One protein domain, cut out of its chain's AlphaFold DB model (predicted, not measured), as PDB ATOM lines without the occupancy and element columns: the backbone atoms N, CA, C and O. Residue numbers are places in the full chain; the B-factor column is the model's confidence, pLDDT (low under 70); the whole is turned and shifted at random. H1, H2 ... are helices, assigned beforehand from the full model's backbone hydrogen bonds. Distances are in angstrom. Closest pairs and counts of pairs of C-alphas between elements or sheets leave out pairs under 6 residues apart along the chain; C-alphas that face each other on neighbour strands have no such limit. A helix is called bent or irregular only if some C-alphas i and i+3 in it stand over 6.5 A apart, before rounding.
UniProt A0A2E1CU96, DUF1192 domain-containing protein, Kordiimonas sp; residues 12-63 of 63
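What this domain is: This is residues 12 to 63 of the 63 residues of the protein "DUF1192 domain-containing protein" of Kordiimonas sp (UniProt A0A2E1CU96). One long helix, H2, makes nearly the whole length of an open hook, and the stretch before it folds back over its first part, with the short helix H1 at the hook's tip and an empty gap between the two helices. The printed part has 52 residues, with two named helices, H1 then H2 along the chain, and no named strand; the class is all helix. It is extended, with a radius of gyration of the C-alphas of 18.1 A, and its outline is a rod spanning 59 by 18 by 10 A.

How they stand to each other: H2, residues 26 to 61, is the longest helix, with 36 residues. H1, residues 12 to 17, is apart from H2: no C-alpha of the one is within 8 A of the other. A short link of 8 residues joins H1 to H2. Residues 12 to 20, of which 12 to 17 belong to H1, stand free, with no C-alpha 8 or more residues away along the chain within 10 A. Residues 33 to 63, of which 33 to 61 belong to H2, stand free in the same sense. In H1 and H2 every pair of O i and N i+4 is within hydrogen-bond range.

Where its parts are: H2 runs 52.8 A from the C-alpha of Leu 26 at (-53.557, 53.440, 1.363) to that of Phe 61 at (-24.619, 9.983, -6.823), and its y value falls between these ends. H1 has 6 residues and measures 8.7 A from its first to its last C-alpha. It begins with the C-alpha of Val 12 at (-54.873, 33.343, -8.809) and ends with that of Val 17 at (-51.994, 41.382, -10.611), with y rising. Neither helix is bent or irregular.

The domain as a whole: The two C-alphas farthest apart are those of Val 23 and Ser 63, 58.8 A. The printed part has no cut, and Ser 63 is the chain's last residue. The mean pLDDT of the printed part is 92.4; residues 62 to 63 are under 70.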
ATOM      1  N   VAL A  12     -54.502  32.396  -9.875       89.12
ATOM      2  CA  VAL A  12     -54.873  33.343  -8.809       89.12
ATOM      3  C   VAL A  12     -53.880  34.505  -8.705       89.12
ATOM      4  O   VAL A  12     -54.292  35.651  -8.576       89.12
ATOM      5  N   LEU A  13     -52.572  34.251  -8.845       90.94
ATOM      6  CA  LEU A  13     -51.569  35.325  -8.840       90.94
ATOM      7  C   LEU A  13     -51.715  36.246 -10.057       90.94
ATOM      8  O   LEU A  13     -51.538  37.456  -9.941       90.94
ATOM      9  N   LYS A  14     -52.081  35.696 -11.221       92.06
ATOM     10  CA  LYS A  14     -52.381  36.503 -12.414       92.06
ATOM     11  C   LYS A  14     -53.633  37.355 -12.221       92.06
ATOM     12  O   LYS A  14     -53.627  38.511 -12.627       92.06
ATOM     13  N   GLN A  15     -54.676  36.800 -11.601       92.12
ATOM     14  CA  GLN A  15     -55.889  37.546 -11.260       92.12
ATOM     15  C   GLN A  15     -55.575  38.682 -10.284       92.12
ATOM     16  O   GLN A  15     -55.956  39.815 -10.547       92.12
ATOM     17  N   LEU A  16     -54.793  38.404  -9.238       93.38
ATOM     18  CA  LEU A  16     -54.349  39.401  -8.266       93.38
ATOM     19  C   LEU A  16     -53.635  40.582  -8.944       93.38
ATOM     20  O   LEU A  16     -53.917  41.734  -8.645       93.38
ATOM     21  N   VAL A  17     -52.718  40.320  -9.881       93.94
ATOM     22  CA  VAL A  17     -51.994  41.382 -10.611       93.94
ATOM     23  C   VAL A  17     -52.916  42.207 -11.521       93.94
ATOM     24  O   VAL A  17     -52.598  43.354 -11.818       93.94
ATOM     25  N   ALA A  18     -54.047  41.648 -11.953       95.38
ATOM     26  CA  ALA A  18     -55.023  42.341 -12.790       95.38
ATOM     27  C   ALA A  18     -56.019  43.209 -11.996       95.38
ATOM     28  O   ALA A  18     -56.813  43.919 -12.611       95.38
ATOM     29  N   GLU A  19     -56.011  43.152 -10.661       95.12
ATOM     30  CA  GLU A  19     -56.877  43.987  -9.825       95.12
ATOM     31  C   GLU A  19     -56.498  45.470  -9.925       95.12
ATOM     32  O   GLU A  19     -55.323  45.835  -9.877       95.12
ATOM     33  N   ASP A  20     -57.513  46.330 -10.021       96.69
ATOM     34  CA  ASP A  20     -57.328  47.776 -10.076       96.69
ATOM     35  C   ASP A  20     -56.901  48.325  -8.706       96.69
ATOM     36  O   ASP A  20     -57.608  48.181  -7.708       96.69
ATOM     37  N   LEU A  21     -55.728  48.959  -8.656       97.31
ATOM     38  CA  LEU A  21     -55.186  49.550  -7.434       97.31
ATOM     39  C   LEU A  21     -55.742  50.953  -7.159       97.31
ATOM     40  O   LEU A  21     -55.658  51.404  -6.018       97.31
ATOM     41  N   GLU A  22     -56.311  51.640  -8.155       97.44
ATOM     42  CA  GLU A  22     -56.818  53.012  -7.992       97.44
ATOM     43  C   GLU A  22     -58.021  53.078  -7.043       97.44
ATOM     44  O   GLU A  22     -58.242  54.094  -6.382       97.44
ATOM     45  N   VAL A  23     -58.773  51.981  -6.926       97.25
ATOM     46  CA  VAL A  23     -59.934  51.876  -6.030       97.25
ATOM     47  C   VAL A  23     -59.568  51.486  -4.593       97.25
ATOM     48  O   VAL A  23     -60.445  51.439  -3.729       97.25
ATOM     49  N   MET A  24     -58.296  51.187  -4.315       97.25
ATOM     50  CA  MET A  24     -57.841  50.738  -2.997       97.25
ATOM     51  C   MET A  24     -57.398  51.912  -2.119       97.25
ATOM     52  O   MET A  24     -56.759  52.859  -2.577       97.25
ATOM     53  N   SER A  25     -57.687  51.840  -0.817       98.38
ATOM     54  CA  SER A  25     -57.154  52.808   0.148       98.38
ATOM     55  C   SER A  25     -55.656  52.577   0.405       98.38
ATOM     56  O   SER A  25     -55.123  51.493   0.164       98.38
ATOM     57  N   LEU A  26     -54.965  53.581   0.961       98.44
ATOM     58  CA  LEU A  26     -53.557  53.440   1.363       98.44
ATOM     59  C   LEU A  26     -53.340  52.290   2.360       98.44
ATOM     60  O   LEU A  26     -52.332  51.594   2.282       98.44
ATOM     61  N   GLU A  27     -54.286  52.086   3.277       98.44
ATOM     62  CA  GLU A  27     -54.245  50.999   4.260       98.44
ATOM     63  C   GLU A  27     -54.354  49.632   3.576       98.44
ATOM     64  O   GLU A  27     -53.517  48.763   3.813       98.44
ATOM     65  N   MET A  28     -55.299  49.480   2.642       97.81
ATOM     66  CA  MET A  28     -55.463  48.251   1.857       97.81
ATOM     67  C   MET A  28     -54.209  47.934   1.038       97.81
ATOM     68  O   MET A  28     -53.773  46.785   0.977       97.81
ATOM     69  N   LEU A  29     -53.594  48.949   0.422       98.31
ATOM     70  CA  LEU A  29     -52.349  48.782  -0.330       98.31
ATOM     71  C   LEU A  29     -51.183  48.363   0.581       98.31
ATOM     72  O   LEU A  29     -50.392  47.496   0.207       98.31
ATOM     73  N   ALA A  30     -51.078  48.942   1.778       98.44
ATOM     74  CA  ALA A  30     -50.043  48.585   2.747       98.44
ATOM     75  C   ALA A  30     -50.206  47.147   3.270       98.44
ATOM     76  O   ALA A  30     -49.225  46.396   3.355       98.44
ATOM     77  N   GLU A  31     -51.437  46.738   3.572       98.19
ATOM     78  CA  GLU A  31     -51.762  45.367   3.971       98.19
ATOM     79  C   GLU A  31     -51.450  44.378   2.840       98.19
ATOM     80  O   GLU A  31     -50.720  43.405   3.046       98.19
ATOM     81  N   ARG A  32     -51.893  44.684   1.612       97.38
ATOM     82  CA  ARG A  32     -51.592  43.900   0.406       97.38
ATOM     83  C   ARG A  32     -50.089  43.675   0.238       97.38
ATOM     84  O   ARG A  32     -49.658  42.543   0.029       97.38
ATOM     85  N   ILE A  33     -49.279  44.731   0.348       98.12
ATOM     86  CA  ILE A  33     -47.813  44.632   0.246       98.12
ATOM     87  C   ILE A  33     -47.241  43.730   1.343       98.12
ATOM     88  O   ILE A  33     -46.349  42.925   1.071       98.12
ATOM     89  N   THR A  34     -47.740  43.854   2.572       98.50
ATOM     90  CA  THR A  34     -47.274  43.053   3.711       98.50
ATOM     91  C   THR A  34     -47.500  41.563   3.462       98.50
ATOM     92  O   THR A  34     -46.571  40.766   3.601       98.50
ATOM     93  N   ILE A  35     -48.699  41.197   3.005       97.62
ATOM     94  CA  ILE A  35     -49.060  39.813   2.677       97.62
ATOM     95  C   ILE A  35     -48.202  39.283   1.524       97.62
ATOM     96  O   ILE A  35     -47.640  38.192   1.619       97.62
ATOM     97  N   LEU A  36     -48.050  40.058   0.446       97.12
ATOM     98  CA  LEU A  36     -47.294  39.616  -0.728       97.12
ATOM     99  C   LEU A  36     -45.810  39.406  -0.431       97.12
ATOM    100  O   LEU A  36     -45.218  38.451  -0.923       97.12
ATOM    101  N   ARG A  37     -45.203  40.253   0.407       98.31
ATOM    102  CA  ARG A  37     -43.813  40.061   0.848       98.31
ATOM    103  C   ARG A  37     -43.635  38.783   1.655       98.31
ATOM    104  O   ARG A  37     -42.645  38.086   1.466       98.31
ATOM    105  N   HIS A  38     -44.588  38.472   2.529       98.06
ATOM    106  CA  HIS A  38     -44.566  37.216   3.269       98.06
ATOM    107  C   HIS A  38     -44.668  36.008   2.325       98.06
ATOM    108  O   HIS A  38     -43.933  35.038   2.491       98.06
ATOM    109  N   GLU A  39     -45.522  36.075   1.301       97.00
ATOM    110  CA  GLU A  39     -45.626  34.996   0.314       97.00
ATOM    111  C   GLU A  39     -44.353  34.832  -0.521       97.00
ATOM    112  O   GLU A  39     -43.915  33.706  -0.750       97.00
ATOM    113  N   ILE A  40     -43.712  35.935  -0.915       96.75
ATOM    114  CA  ILE A  40     -42.411  35.898  -1.594       96.75
ATOM    115  C   ILE A  40     -41.380  35.175  -0.722       96.75
ATOM    116  O   ILE A  40     -40.759  34.230  -1.197       96.75
ATOM    117  N   ALA A  41     -41.267  35.538   0.558       98.25
ATOM    118  CA  ALA A  41     -40.325  34.893   1.472       98.25
ATOM    119  C   ALA A  41     -40.594  33.381   1.615       98.25
ATOM    120  O   ALA A  41     -39.665  32.574   1.612       98.25
ATOM    121  N   ARG A  42     -41.868  32.968   1.685       97.75
ATOM    122  CA  ARG A  42     -42.240  31.543   1.702       97.75
ATOM    123  C   ARG A  42     -41.835  30.818   0.419       97.75
ATOM    124  O   ARG A  42     -41.362  29.684   0.487       97.75
ATOM    125  N   ALA A  43     -42.048  31.440  -0.740       96.31
ATOM    126  CA  ALA A  43     -41.693  30.862  -2.030       96.31
ATOM    127  C   ALA A  43     -40.171  30.744  -2.200       96.31
ATOM    128  O   ALA A  43     -39.691  29.715  -2.672       96.31
ATOM    129  N   GLU A  44     -39.419  31.758  -1.771       97.56
ATOM    130  CA  GLU A  44     -37.952  31.750  -1.755       97.56
ATOM    131  C   GLU A  44     -37.408  30.622  -0.870       97.56
ATOM    132  O   GLU A  44     -36.588  29.836  -1.345       97.56
ATOM    133  N   GLN A  45     -37.936  30.453   0.348       97.31
ATOM    134  CA  GLN A  45     -37.533  29.349   1.227       97.31
ATOM    135  C   GLN A  45     -37.816  27.982   0.589       97.31
ATOM    136  O   GLN A  45     -36.965  27.100   0.577       97.31
ATOM    137  N   ALA A  46     -38.993  27.808  -0.018       96.94
ATOM    138  CA  ALA A  46     -39.336  26.554  -0.683       96.94
ATOM    139  C   ALA A  46     -38.425  26.242  -1.888       96.94
ATOM    140  O   ALA A  46     -38.255  25.072  -2.241       96.94
ATOM    141  N   ILE A  47     -37.875  27.264  -2.552       96.12
ATOM    142  CA  ILE A  47     -36.880  27.098  -3.618       96.12
ATOM    143  C   ILE A  47     -35.536  26.671  -3.028       96.12
ATOM    144  O   ILE A  47     -34.925  25.740  -3.556       96.12
ATOM    145  N   GLU A  48     -35.088  27.326  -1.958       96.44
ATOM    146  CA  GLU A  48     -33.852  26.982  -1.249       96.44
ATOM    147  C   GLU A  48     -33.878  25.522  -0.785       96.44
ATOM    148  O   GLU A  48     -33.035  24.734  -1.210       96.44
ATOM    149  N   ASP A  49     -34.934  25.116  -0.075       94.69
ATOM    150  CA  ASP A  49     -35.099  23.750   0.426       94.69
ATOM    151  C   ASP A  49     -35.021  22.707  -0.708       94.69
ATOM    152  O   ASP A  49     -34.417  21.640  -0.577       94.69
ATOM    153  N   LYS A  50     -35.622  23.006  -1.870       94.00
ATOM    154  CA  LYS A  50     -35.576  22.117  -3.045       94.00
ATOM    155  C   LYS A  50     -34.183  22.046  -3.663       94.00
ATOM    156  O   LYS A  50     -33.787  20.977  -4.135       94.00
ATOM    157  N   ASN A  51     -33.460  23.161  -3.697       92.38
ATOM    158  CA  ASN A  51     -32.093  23.201  -4.206       92.38
ATOM    159  C   ASN A  51     -31.136  22.439  -3.288       92.38
ATOM    160  O   ASN A  51     -30.305  21.687  -3.797       92.38
ATOM    161  N   ASP A  52     -31.303  22.543  -1.972       88.81
ATOM    162  CA  ASP A  52     -30.511  21.797  -0.993       88.81
ATOM    163  C   ASP A  52     -30.725  20.289  -1.126       88.81
ATOM    164  O   ASP A  52     -29.764  19.518  -1.201       88.81
ATOM    165  N   VAL A  53     -31.985  19.858  -1.267       89.19
ATOM    166  CA  VAL A  53     -32.319  18.452  -1.544       89.19
ATOM    167  C   VAL A  53     -31.659  17.979  -2.840       89.19
ATOM    168  O   VAL A  53     -31.091  16.883  -2.888       89.19
ATOM    169  N   ARG A  54     -31.691  18.800  -3.896       87.88
ATOM    170  CA  ARG A  54     -31.041  18.474  -5.170       87.88
ATOM    171  C   ARG A  54     -29.520  18.361  -5.020       87.88
ATOM    172  O   ARG A  54     -28.942  17.398  -5.519       87.88
ATOM    173  N   ALA A  55     -28.873  19.304  -4.341       84.06
ATOM    174  CA  ALA A  55     -27.425  19.309  -4.139       84.06
ATOM    175  C   ALA A  55     -26.954  18.103  -3.302       84.06
ATOM    176  O   ALA A  55     -25.944  17.467  -3.628       84.06
ATOM    177  N   ALA A  56     -27.716  17.739  -2.266       83.00
ATOM    178  CA  ALA A  56     -27.471  16.543  -1.465       83.00
ATOM    179  C   ALA A  56     -27.570  15.263  -2.312       83.00
ATOM    180  O   ALA A  56     -26.691  14.402  -2.236       83.00
ATOM    181  N   ALA A  57     -28.589  15.163  -3.173       82.44
ATOM    182  CA  ALA A  57     -28.733  14.041  -4.096       82.44
ATOM    183  C   ALA A  57     -27.556  13.961  -5.084       82.44
ATOM    184  O   ALA A  57     -26.960  12.900  -5.249       82.44
ATOM    185  N   GLU A  58     -27.158  15.078  -5.699       82.75
ATOM    186  CA  GLU A  58     -26.030  15.105  -6.642       82.75
ATOM    187  C   GLU A  58     -24.697  14.686  -5.994       82.75
ATOM    188  O   GLU A  58     -23.872  14.055  -6.656       82.75
ATOM    189  N   THR A  59     -24.490  14.992  -4.711       85.75
ATOM    190  CA  THR A  59     -23.305  14.556  -3.951       85.75
ATOM    191  C   THR A  59     -23.328  13.046  -3.693       85.75
ATOM    192  O   THR A  59     -22.312  12.372  -3.870       85.75
ATOM    193  N   LEU A  60     -24.499  12.497  -3.349       77.31
ATOM    194  CA  LEU A  60     -24.687  11.065  -3.107       77.31
ATOM    195  C   LEU A  60     -24.425  10.216  -4.365       77.31
ATOM    196  O   LEU A  60     -23.864   9.133  -4.256       77.31
ATOM    197  N   PHE A  61     -24.793  10.708  -5.553       73.19
ATOM    198  CA  PHE A  61     -24.619   9.983  -6.823       73.19
ATOM    199  C   PHE A  61     -23.251  10.177  -7.501       73.19
ATOM    200  O   PHE A  61     -22.946   9.458  -8.450       73.19
ATOM    201  N   LYS A  62     -22.436  11.148  -7.063       66.44
ATOM    202  CA  LYS A  62     -21.065  11.378  -7.573       66.44
ATOM    203  C   LYS A  62     -19.973  10.696  -6.734       66.44
ATOM    204  O   LYS A  62     -18.799  10.851  -7.065       66.44
ATOM    205  N   SER A  63     -20.360   9.993  -5.669       52.06
ATOM    206  CA  SER A  63     -19.470   9.230  -4.783       52.06
ATOM    207  C   SER A  63     -19.306   7.788  -5.251       52.06
ATOM    208  O   SER A  63     -20.314   7.210  -5.713       52.06
TER     209      SER A  63